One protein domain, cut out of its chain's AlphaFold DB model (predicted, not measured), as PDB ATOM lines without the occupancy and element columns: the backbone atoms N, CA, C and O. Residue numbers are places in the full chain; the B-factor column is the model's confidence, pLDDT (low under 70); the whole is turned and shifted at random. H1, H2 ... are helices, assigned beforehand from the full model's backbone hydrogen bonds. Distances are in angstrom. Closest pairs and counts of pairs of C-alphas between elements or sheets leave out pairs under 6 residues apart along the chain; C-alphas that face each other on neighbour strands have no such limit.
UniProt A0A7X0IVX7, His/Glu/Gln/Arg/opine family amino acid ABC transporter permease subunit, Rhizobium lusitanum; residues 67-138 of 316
ATOM      1  N   ALA A  67      65.821   4.480   1.361       89.56
ATOM      2  CA  ALA A  67      66.436   5.786   1.155       89.56
ATOM      3  C   ALA A  67      65.423   6.919   0.929       89.56
ATOM      4  O   ALA A  67      65.590   8.010   1.468       89.56
ATOM      5  N   GLY A  68      64.375   6.683   0.133       88.56
ATOM      6  CA  GLY A  68      63.301   7.656  -0.105       88.56
ATOM      7  C   GLY A  68      63.662   8.824  -1.034       88.56
ATOM      8  O   GLY A  68      62.819   9.683  -1.276       88.56
ATOM      9  N   TYR A  69      64.876   8.852  -1.592       87.62
ATOM     10  CA  TYR A  69      65.319   9.839  -2.580       87.62
ATOM     11  C   TYR A  69      65.929   9.160  -3.809       87.62
ATOM     12  O   TYR A  69      66.499   8.069  -3.720       87.62
ATOM     13  N   ASP A  70      65.796   9.817  -4.960       85.56
ATOM     14  CA  ASP A  70      66.346   9.341  -6.228       85.56
ATOM     15  C   ASP A  70      67.740   9.929  -6.490       85.56
ATOM     16  O   ASP A  70      68.046  11.051  -6.079       85.56
ATOM     17  N   ILE A  71      68.591   9.161  -7.170       84.19
ATOM     18  CA  ILE A  71      69.962   9.542  -7.511       84.19
ATOM     19  C   ILE A  71      70.094   9.477  -9.028       84.19
ATOM     20  O   ILE A  71      70.033   8.406  -9.625       84.19
ATOM     21  N   SER A  72      70.325  10.625  -9.655       78.00
ATOM     22  CA  SER A  72      70.627  10.715 -11.081       78.00
ATOM     23  C   SER A  72      71.862  11.592 -11.261       78.00
ATOM     24  O   SER A  72      71.856  12.723 -10.767       78.00
ATOM     25  N   PRO A  73      72.924  11.116 -11.933       74.19
ATOM     26  CA  PRO A  73      73.108   9.805 -12.580       74.19
ATOM     27  C   PRO A  73      73.432   8.661 -11.594       74.19
ATOM     28  O   PRO A  73      73.960   8.907 -10.513       74.19
ATOM     29  N   HIS A  74      73.170   7.406 -11.976       79.94
ATOM     30  CA  HIS A  74      73.561   6.205 -11.225       79.94
ATOM     31  C   HIS A  74      74.247   5.190 -12.149       79.94
ATOM     32  O   HIS A  74      73.756   4.908 -13.236       79.94
ATOM     33  N   ALA A  75      75.399   4.661 -11.725       72.06
ATOM     34  CA  ALA A  75      76.167   3.678 -12.502       72.06
ATOM     35  C   ALA A  75      75.640   2.234 -12.379       72.06
ATOM     36  O   ALA A  75      75.993   1.381 -13.185       72.06
ATOM     37  N   ILE A  76      74.836   1.960 -11.351       77.06
ATOM     38  CA  ILE A  76      74.192   0.666 -11.095       77.06
ATOM     39  C   ILE A  76      72.702   0.887 -10.874       77.06
ATOM     40  O   ILE A  76      72.313   1.966 -10.422       77.06
ATOM     41  N   ASP A  77      71.898  -0.150 -11.112       81.81
ATOM     42  CA  ASP A  77      70.455  -0.094 -10.882       81.81
ATOM     43  C   ASP A  77      70.154   0.333  -9.444       81.81
ATOM     44  O   ASP A  77      70.535  -0.329  -8.467       81.81
ATOM     45  N   TYR A  78      69.478   1.465  -9.313       83.38
ATOM     46  CA  TYR A  78      69.090   2.055  -8.046       83.38
ATOM     47  C   TYR A  78      67.680   2.620  -8.170       83.38
ATOM     48  O   TYR A  78      67.332   3.258  -9.158       83.38
ATOM     49  N   SER A  79      66.880   2.387  -7.138       87.31
ATOM     50  CA  SER A  79      65.542   2.950  -6.995       87.31
ATOM     51  C   SER A  79      65.434   3.688  -5.668       87.31
ATOM     52  O   SER A  79      66.115   3.346  -4.701       87.31
ATOM     53  N   SER A  80      64.502   4.634  -5.560       88.12
ATOM     54  CA  SER A  80      64.189   5.314  -4.293       88.12
ATOM     55  C   SER A  80      63.711   4.365  -3.180       88.12
ATOM     56  O   SER A  80      63.762   4.721  -2.002       88.12
ATOM     57  N   THR A  81      63.281   3.148  -3.538       90.56
ATOM     58  CA  THR A  81      62.917   2.063  -2.612       90.56
ATOM     59  C   THR A  81      64.112   1.243  -2.117       90.56
ATOM     60  O   THR A  81      63.952   0.397  -1.240       90.56
ATOM     61  N   SER A  82      65.310   1.475  -2.659       89.12
ATOM     62  CA  SER A  82      66.541   0.801  -2.244       89.12
ATOM     63  C   SER A  82      67.017   1.271  -0.865       89.12
ATOM     64  O   SER A  82      66.644   2.341  -0.381       89.12
ATOM     65  N   THR A  83      67.875   0.473  -0.227       93.12
ATOM     66  CA  THR A  83      68.423   0.778   1.103       93.12
ATOM     67  C   THR A  83      69.474   1.892   1.057       93.12
ATOM     68  O   THR A  83      70.161   2.073   0.044       93.12
ATOM     69  N   HIS A  84      69.670   2.614   2.165       92.50
ATOM     70  CA  HIS A  84      70.735   3.624   2.266       92.50
ATOM     71  C   HIS A  84      72.139   3.040   2.039       92.50
ATOM     72  O   HIS A  84      73.002   3.726   1.490       92.50
ATOM     73  N   ALA A  85      72.375   1.772   2.395       90.19
ATOM     74  CA  ALA A  85      73.623   1.075   2.084       90.19
ATOM     75  C   ALA A  85      73.889   1.037   0.573       90.19
ATOM     76  O   ALA A  85      74.992   1.354   0.125       90.19
ATOM     77  N   ARG A  86      72.866   0.705  -0.229       88.88
ATOM     78  CA  ARG A  86      72.979   0.708  -1.692       88.88
ATOM     79  C   ARG A  86      73.184   2.127  -2.221       88.88
ATOM     80  O   ARG A  86      74.051   2.325  -3.067       88.88
ATOM     81  N   ALA A  87      72.466   3.112  -1.679       90.50
ATOM     82  CA  ALA A  87      72.635   4.523  -2.042       90.50
ATOM     83  C   ALA A  87      74.076   5.025  -1.805       90.50
ATOM     84  O   ALA A  87      74.636   5.727  -2.648       90.50
ATOM     85  N   ALA A  88      74.707   4.624  -0.696       89.88
ATOM     86  CA  ALA A  88      76.095   4.968  -0.389       89.88
ATOM     87  C   ALA A  88      77.084   4.362  -1.400       89.88
ATOM     88  O   ALA A  88      78.003   5.049  -1.846       89.88
ATOM     89  N   VAL A  89      76.874   3.106  -1.813       89.31
ATOM     90  CA  VAL A  89      77.694   2.448  -2.846       89.31
ATOM     91  C   VAL A  89      77.543   3.145  -4.200       89.31
ATOM     92  O   VAL A  89      78.548   3.414  -4.856       89.31
ATOM     93  N   VAL A  90      76.318   3.504  -4.600       88.00
ATOM     94  CA  VAL A  90      76.060   4.276  -5.831       88.00
ATOM     95  C   VAL A  90      76.810   5.612  -5.797       88.00
ATOM     96  O   VAL A  90      77.515   5.953  -6.746       88.00
ATOM     97  N   GLY A  91      76.716   6.354  -4.688       88.00
ATOM     98  CA  GLY A  91      77.414   7.631  -4.516       88.00
ATOM     99  C   GLY A  91      78.941   7.498  -4.564       88.00
ATOM    100  O   GLY A  91      79.619   8.319  -5.190       88.00
ATOM    101  N   LEU A  92      79.487   6.439  -3.962       87.62
ATOM    102  CA  LEU A  92      80.917   6.135  -4.013       87.62
ATOM    103  C   LEU A  92      81.381   5.844  -5.446       87.62
ATOM    104  O   LEU A  92      82.381   6.409  -5.892       87.62
ATOM    105  N   LEU A  93      80.642   5.012  -6.183       85.19
ATOM    106  CA  LEU A  93      80.942   4.682  -7.578       85.19
ATOM    107  C   LEU A  93      80.904   5.924  -8.471       85.19
ATOM    108  O   LEU A  93      81.835   6.151  -9.241       85.19
ATOM    109  N   ASN A  94      79.890   6.776  -8.315       84.06
ATOM    110  CA  ASN A  94      79.793   8.034  -9.052       84.06
ATOM    111  C   ASN A  94      80.992   8.947  -8.773       84.06
ATOM    112  O   ASN A  94      81.584   9.499  -9.699       84.06
ATOM    113  N   THR A  95      81.395   9.071  -7.507       89.19
ATOM    114  CA  THR A  95      82.556   9.884  -7.119       89.19
ATOM    115  C   THR A  95      83.840   9.343  -7.739       89.19
ATOM    116  O   THR A  95      84.662  10.119  -8.219       89.19
ATOM    117  N   LEU A  96      84.005   8.020  -7.787       83.31
ATOM    118  CA  LEU A  96      85.175   7.378  -8.381       83.31
ATOM    119  C   LEU A  96      85.237   7.588  -9.899       83.31
ATOM    120  O   LEU A  96      86.301   7.919 -10.424       83.31
ATOM    121  N   ILE A  97      84.105   7.461 -10.595       80.56
ATOM    122  CA  ILE A  97      84.004   7.727 -12.037       80.56
ATOM    123  C   ILE A  97      84.354   9.189 -12.330       80.56
ATOM    124  O   ILE A  97      85.211   9.469 -13.172       80.56
ATOM    125  N   VAL A  98      83.747  10.128 -11.598       85.00
ATOM    126  CA  VAL A  98      84.005  11.565 -11.765       85.00
ATOM    127  C   VAL A  98      85.460  11.898 -11.441       85.00
ATOM    128  O   VAL A  98      86.095  12.624 -12.201       85.00
ATOM    129  N   ALA A  99      86.029  11.336 -10.372       87.31
ATOM    130  CA  ALA A  99      87.429  11.542 -10.012       87.31
ATOM    131  C   ALA A  99      88.384  11.021 -11.097       87.31
ATOM    132  O   ALA A  99      89.349  11.706 -11.436       87.31
ATOM    133  N   ALA A 100      88.108   9.854 -11.685       83.12
ATOM    134  CA  ALA A 100      88.905   9.306 -12.778       83.12
ATOM    135  C   ALA A 100      88.850  10.202 -14.028       83.12
ATOM    136  O   ALA A 100      89.892  10.540 -14.597       83.12
ATOM    137  N   MET A 101      87.653  10.653 -14.418       81.50
ATOM    138  CA  MET A 101      87.472  11.589 -15.532       81.50
ATOM    139  C   MET A 101      88.139  12.945 -15.273       81.50
ATOM    140  O   MET A 101      88.783  13.502 -16.168       81.50
ATOM    141  N   ALA A 102      88.036  13.462 -14.048       88.00
ATOM    142  CA  ALA A 102      88.670  14.706 -13.633       88.00
ATOM    143  C   ALA A 102      90.197  14.586 -13.662       88.00
ATOM    144  O   ALA A 102      90.861  15.461 -14.200       88.00
ATOM    145  N   CYS A 103      90.774  13.484 -13.171       87.75
ATOM    146  CA  CYS A 103      92.219  13.258 -13.226       87.75
ATOM    147  C   CYS A 103      92.731  13.186 -14.668       87.75
ATOM    148  O   CYS A 103      93.772  13.765 -14.980       87.75
ATOM    149  N   LEU A 104      92.002  12.504 -15.558       88.12
ATOM    150  CA  LEU A 104      92.375  12.395 -16.967       88.12
ATOM    151  C   LEU A 104      92.365  13.768 -17.652       88.12
ATOM    152  O   LEU A 104      93.358  14.171 -18.258       88.12
ATOM    153  N   THR A 105      91.264  14.506 -17.518       88.69
ATOM    154  CA  THR A 105      91.110  15.833 -18.130       88.69
ATOM    155  C   THR A 105      92.056  16.864 -17.512       88.69
ATOM    156  O   THR A 105      92.711  17.598 -18.251       88.69
ATOM    157  N   ALA A 106      92.230  16.867 -16.189       93.44
ATOM    158  CA  ALA A 106      93.189  17.725 -15.495       93.44
ATOM    159  C   ALA A 106      94.638  17.418 -15.889       93.44
ATOM    160  O   ALA A 106      95.436  18.341 -16.011       93.44
ATOM    161  N   SER A 107      94.985  16.153 -16.141       92.56
ATOM    162  CA  SER A 107      96.324  15.793 -16.622       92.56
ATOM    163  C   SER A 107      96.578  16.347 -18.020       92.56
ATOM    164  O   SER A 107      97.633  16.925 -18.267       92.56
ATOM    165  N   ILE A 108      95.608  16.228 -18.929       94.06
ATOM    166  CA  ILE A 108      95.727  16.759 -20.293       94.06
ATOM    167  C   ILE A 108      95.842  18.287 -20.253       94.06
ATOM    168  O   ILE A 108      96.810  18.843 -20.771       94.06
ATOM    169  N   LEU A 109      94.898  18.967 -19.599       92.06
ATOM    170  CA  LEU A 109      94.882  20.429 -19.511       92.06
ATOM    171  C   LEU A 109      96.087  20.973 -18.737       92.06
ATOM    172  O   LEU A 109      96.681  21.964 -19.150       92.06
ATOM    173  N   GLY A 110      96.487  20.308 -17.655       92.56
ATOM    174  CA  GLY A 110      97.634  20.688 -16.837       92.56
ATOM    175  C   GLY A 110      98.961  20.540 -17.578       92.56
ATOM    176  O   GLY A 110      99.795  21.442 -17.515       92.56
ATOM    177  N   VAL A 111      99.150  19.452 -18.332       94.19
ATOM    178  CA  VAL A 111     100.342  19.275 -19.178       94.19
ATOM    179  C   VAL A 111     100.360  20.304 -20.304       94.19
ATOM    180  O   VAL A 111     101.398  20.920 -20.527       94.19
ATOM    181  N   LEU A 112      99.228  20.545 -20.974       94.00
ATOM    182  CA  LEU A 112      99.132  21.570 -22.018       94.00
ATOM    183  C   LEU A 112      99.476  22.956 -21.464       94.00
ATOM    184  O   LEU A 112     100.385  23.605 -21.974       94.00
ATOM    185  N   ALA A 113      98.826  23.385 -20.382       92.38
ATOM    186  CA  ALA A 113      99.110  24.668 -19.740       92.38
ATOM    187  C   ALA A 113     100.569  24.764 -19.259       92.38
ATOM    188  O   ALA A 113     101.199  25.813 -19.393       92.38
ATOM    189  N   GLY A 114     101.132  23.663 -18.749       91.81
ATOM    190  CA  GLY A 114     102.531  23.577 -18.330       91.81
ATOM    191  C   GLY A 114     103.519  23.760 -19.483       91.81
ATOM    192  O   GLY A 114     104.467  24.531 -19.353       91.81
ATOM    193  N   VAL A 115     103.282  23.107 -20.625       93.06
ATOM    194  CA  VAL A 115     104.124  23.240 -21.826       93.06
ATOM    195  C   VAL A 115     103.981  24.630 -22.442       93.06
ATOM    196  O   VAL A 115     104.992  25.260 -22.749       93.06
ATOM    197  N   LEU A 116     102.755  25.150 -22.579       93.00
ATOM    198  CA  LEU A 116     102.522  26.483 -23.147       93.00
ATOM    199  C   LEU A 116     103.159  27.591 -22.295       93.00
ATOM    200  O   LEU A 116     103.590  28.605 -22.840       93.00
ATOM    201  N   ARG A 117     103.274  27.397 -20.977       89.88
ATOM    202  CA  ARG A 117     103.965  28.339 -20.088       89.88
ATOM    203  C   ARG A 117     105.470  28.450 -20.370       89.88
ATOM    204  O   ARG A 117     106.038  29.499 -20.090       89.88
ATOM    205  N   LEU A 118     106.104  27.406 -20.911       90.56
ATOM    206  CA  LEU A 118     107.528  27.400 -21.278       90.56
ATOM    207  C   LEU A 118     107.777  27.921 -22.707       90.56
ATOM    208  O   LEU A 118     108.913  27.930 -23.167       90.56
ATOM    209  N   SER A 119     106.735  28.336 -23.432       90.69
ATOM    210  CA  SER A 119     106.900  28.892 -24.775       90.69
ATOM    211  C   SER A 119     107.723  30.183 -24.744       90.69
ATOM    212  O   SER A 119     107.478  31.056 -23.912       90.69
ATOM    213  N   ASP A 120     108.628  30.344 -25.713       87.69
ATOM    214  CA  ASP A 120     109.399  31.580 -25.916       87.69
ATOM    215  C   ASP A 120     108.506  32.795 -26.242       87.69
ATOM    216  O   ASP A 120     108.937  33.945 -26.145       87.69
ATOM    217  N   ASN A 121     107.239  32.567 -26.613       93.31
ATOM    218  CA  ASN A 121     106.278  33.642 -26.818       93.31
ATOM    219  C   ASN A 121     105.779  34.194 -25.472       93.31
ATOM    220  O   ASN A 121     104.931  33.596 -24.801       93.31
ATOM    221  N   TRP A 122     106.250  35.397 -25.133       93.31
ATOM    222  CA  TRP A 122     105.894  36.106 -23.903       93.31
ATOM    223  C   TRP A 122     104.380  36.239 -23.678       93.31
ATOM    224  O   TRP A 122     103.921  36.072 -22.548       93.31
ATOM    225  N   ILE A 123     103.585  36.483 -24.729       94.25
ATOM    226  CA  ILE A 123     102.126  36.652 -24.608       94.25
ATOM    227  C   ILE A 123     101.485  35.351 -24.127       94.25
ATOM    228  O   ILE A 123     100.693  35.352 -23.185       94.25
ATOM    229  N   VAL A 124     101.859  34.230 -24.747       92.38
ATOM    230  CA  VAL A 124     101.315  32.907 -24.415       92.38
ATOM    231  C   VAL A 124     101.735  32.501 -23.004       92.38
ATOM    232  O   VAL A 124     100.891  32.095 -22.204       92.38
ATOM    233  N   ALA A 125     103.010  32.689 -22.657       92.69
ATOM    234  CA  ALA A 125     103.525  32.379 -21.328       92.69
ATOM    235  C   ALA A 125     102.829  33.201 -20.227       92.69
ATOM    236  O   ALA A 125     102.472  32.671 -19.166       92.69
ATOM    237  N   ARG A 126     102.579  34.494 -20.478       94.00
ATOM    238  CA  ARG A 126     101.879  35.383 -19.542       94.00
ATOM    239  C   ARG A 126     100.401  35.018 -19.416       94.00
ATOM    240  O   ARG A 126      99.913  34.927 -18.292       94.00
ATOM    241  N   LEU A 127      99.719  34.741 -20.527       95.38
ATOM    242  CA  LEU A 127      98.311  34.340 -20.538       95.38
ATOM    243  C   LEU A 127      98.090  33.030 -19.772       95.38
ATOM    244  O   LEU A 127      97.195  32.956 -18.934       95.38
ATOM    245  N   MET A 128      98.940  32.023 -19.990       94.06
ATOM    246  CA  MET A 128      98.870  30.762 -19.244       94.06
ATOM    247  C   MET A 128      99.160  30.951 -17.755       94.06
ATOM    248  O   MET A 128      98.540  30.295 -16.921       94.06
ATOM    249  N   THR A 129     100.068  31.865 -17.402       91.38
ATOM    250  CA  THR A 129     100.335  32.198 -15.995       91.38
ATOM    251  C   THR A 129      99.098  32.808 -15.333       91.38
ATOM    252  O   THR A 129      98.723  32.372 -14.250       91.38
ATOM    253  N   VAL A 130      98.425  33.757 -15.995       94.06
ATOM    254  CA  VAL A 130      97.174  34.357 -15.493       94.06
ATOM    255  C   VAL A 130      96.071  33.308 -15.366       94.06
ATOM    256  O   VAL A 130      95.396  33.269 -14.339       94.06
ATOM    257  N   TYR A 131      95.915  32.434 -16.363       92.94
ATOM    258  CA  TYR A 131      94.972  31.316 -16.317       92.94
ATOM    259  C   TYR A 131      95.202  30.450 -15.068       92.94
ATOM    260  O   TYR A 131      94.321  30.367 -14.215       92.94
ATOM    261  N   VAL A 132      96.397  29.871 -14.901       92.50
ATOM    262  CA  VAL A 132      96.680  28.954 -13.782       92.50
ATOM    263  C   VAL A 132      96.529  29.650 -12.430       92.50
ATOM    264  O   VAL A 132      95.954  29.073 -11.508       92.50
ATOM    265  N   GLU A 133      97.016  30.883 -12.303       93.88
ATOM    266  CA  GLU A 133      96.956  31.612 -11.036       93.88
ATOM    267  C   GLU A 133      95.517  31.968 -10.649       93.88
ATOM    268  O   GLU A 133      95.141  31.840  -9.486       93.88
ATOM    269  N   SER A 134      94.673  32.317 -11.624       92.19
ATOM    270  CA  SER A 134      93.261  32.627 -11.369       92.19
ATOM    271  C   SER A 134      92.507  31.406 -10.843       92.19
ATOM    272  O   SER A 134      91.825  31.493  -9.824       92.19
ATOM    273  N   PHE A 135      92.673  30.238 -11.475       89.56
ATOM    274  CA  PHE A 135      91.998  29.008 -11.041       89.56
ATOM    275  C   PHE A 135      92.495  28.479  -9.691       89.56
ATOM    276  O   PHE A 135      91.754  27.776  -9.009       89.56
ATOM    277  N   ARG A 136      93.726  28.813  -9.287       91.50
ATOM    278  CA  ARG A 136      94.277  28.427  -7.979       91.50
ATOM    279  C   ARG A 136      93.923  29.396  -6.853       91.50
ATOM    280  O   ARG A 136      93.897  28.969  -5.703       91.50
ATOM    281  N   ASN A 137      93.689  30.668  -7.168       95.25
ATOM    282  CA  ASN A 137      93.408  31.712  -6.181       95.25
ATOM    283  C   ASN A 137      91.901  31.893  -5.925       95.25
ATOM    284  O   ASN A 137      91.490  32.215  -4.813       95.25
ATOM    285  N   ILE A 138      91.046  31.650  -6.924       94.69
ATOM    286  CA  ILE A 138      89.592  31.745  -6.739       94.69
ATOM    287  C   ILE A 138      89.103  30.552  -5.898       94.69
ATOM    288  O   ILE A 138      89.325  29.404  -6.293       94.69
TER     289      ILE A 138
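What this domain is: This is residues 67 to 138 of the 316 residues of the protein "His/Glu/Gln/Arg/opine family amino acid ABC transporter permease subunit" of Rhizobium lusitanum (UniProt A0A7X0IVX7). A loop of residues 67 to 83, with no named element, folds beside the beginning of one long helix, H1, which makes the length of a rod; at the other end the shorter H2 folds back as the second arm of a lopsided helical hairpin. The two arms meet near the turn and spread like a narrow V; residues 133 to 138, of which 133 to 137 belong to H2, stick out, and residues 98 to 109 of H1 stand free. The printed part has 72 residues, with two named helices, H1 then H2, and no named strand; the class is all helix. It is extended, with a radius of gyration of the C-alphas of 19.6 A and spans of 59 by 21 by 14 A.

Where its parts are: The printed part begins at C-alpha 67, at (66.436, 5.786, 1.155). H1, residues 84 to 117, runs 47.1 A from C-alpha 84 at (70.735, 3.624, 2.266) to C-alpha 117. H2, residues 122 to 137, is 22.1 A long and ends with C-alpha 137 at (93.408, 31.712, -6.181).

How they stand to each other: H1 and H2 form a helical hairpin, running opposite ways at a shallow tilt of 25 degrees. H1 touches H2 with residues 113 to 117 alone; the closest C-alphas are those of Arg 117 and Ala 125, 4.2 A apart. Their centres are 22.6 A apart. In H1 and H2 every O i to N i+4 pair is within hydrogen-bond range.

The domain as a whole: The two C-alphas farthest apart, those of Thr 81 and Asp 120, are 59.8 A apart. The link from H1 to H2, four residues, is tight. The printed part has no cut. The mean pLDDT of the printed part is 89.0, and no printed residue is under 70.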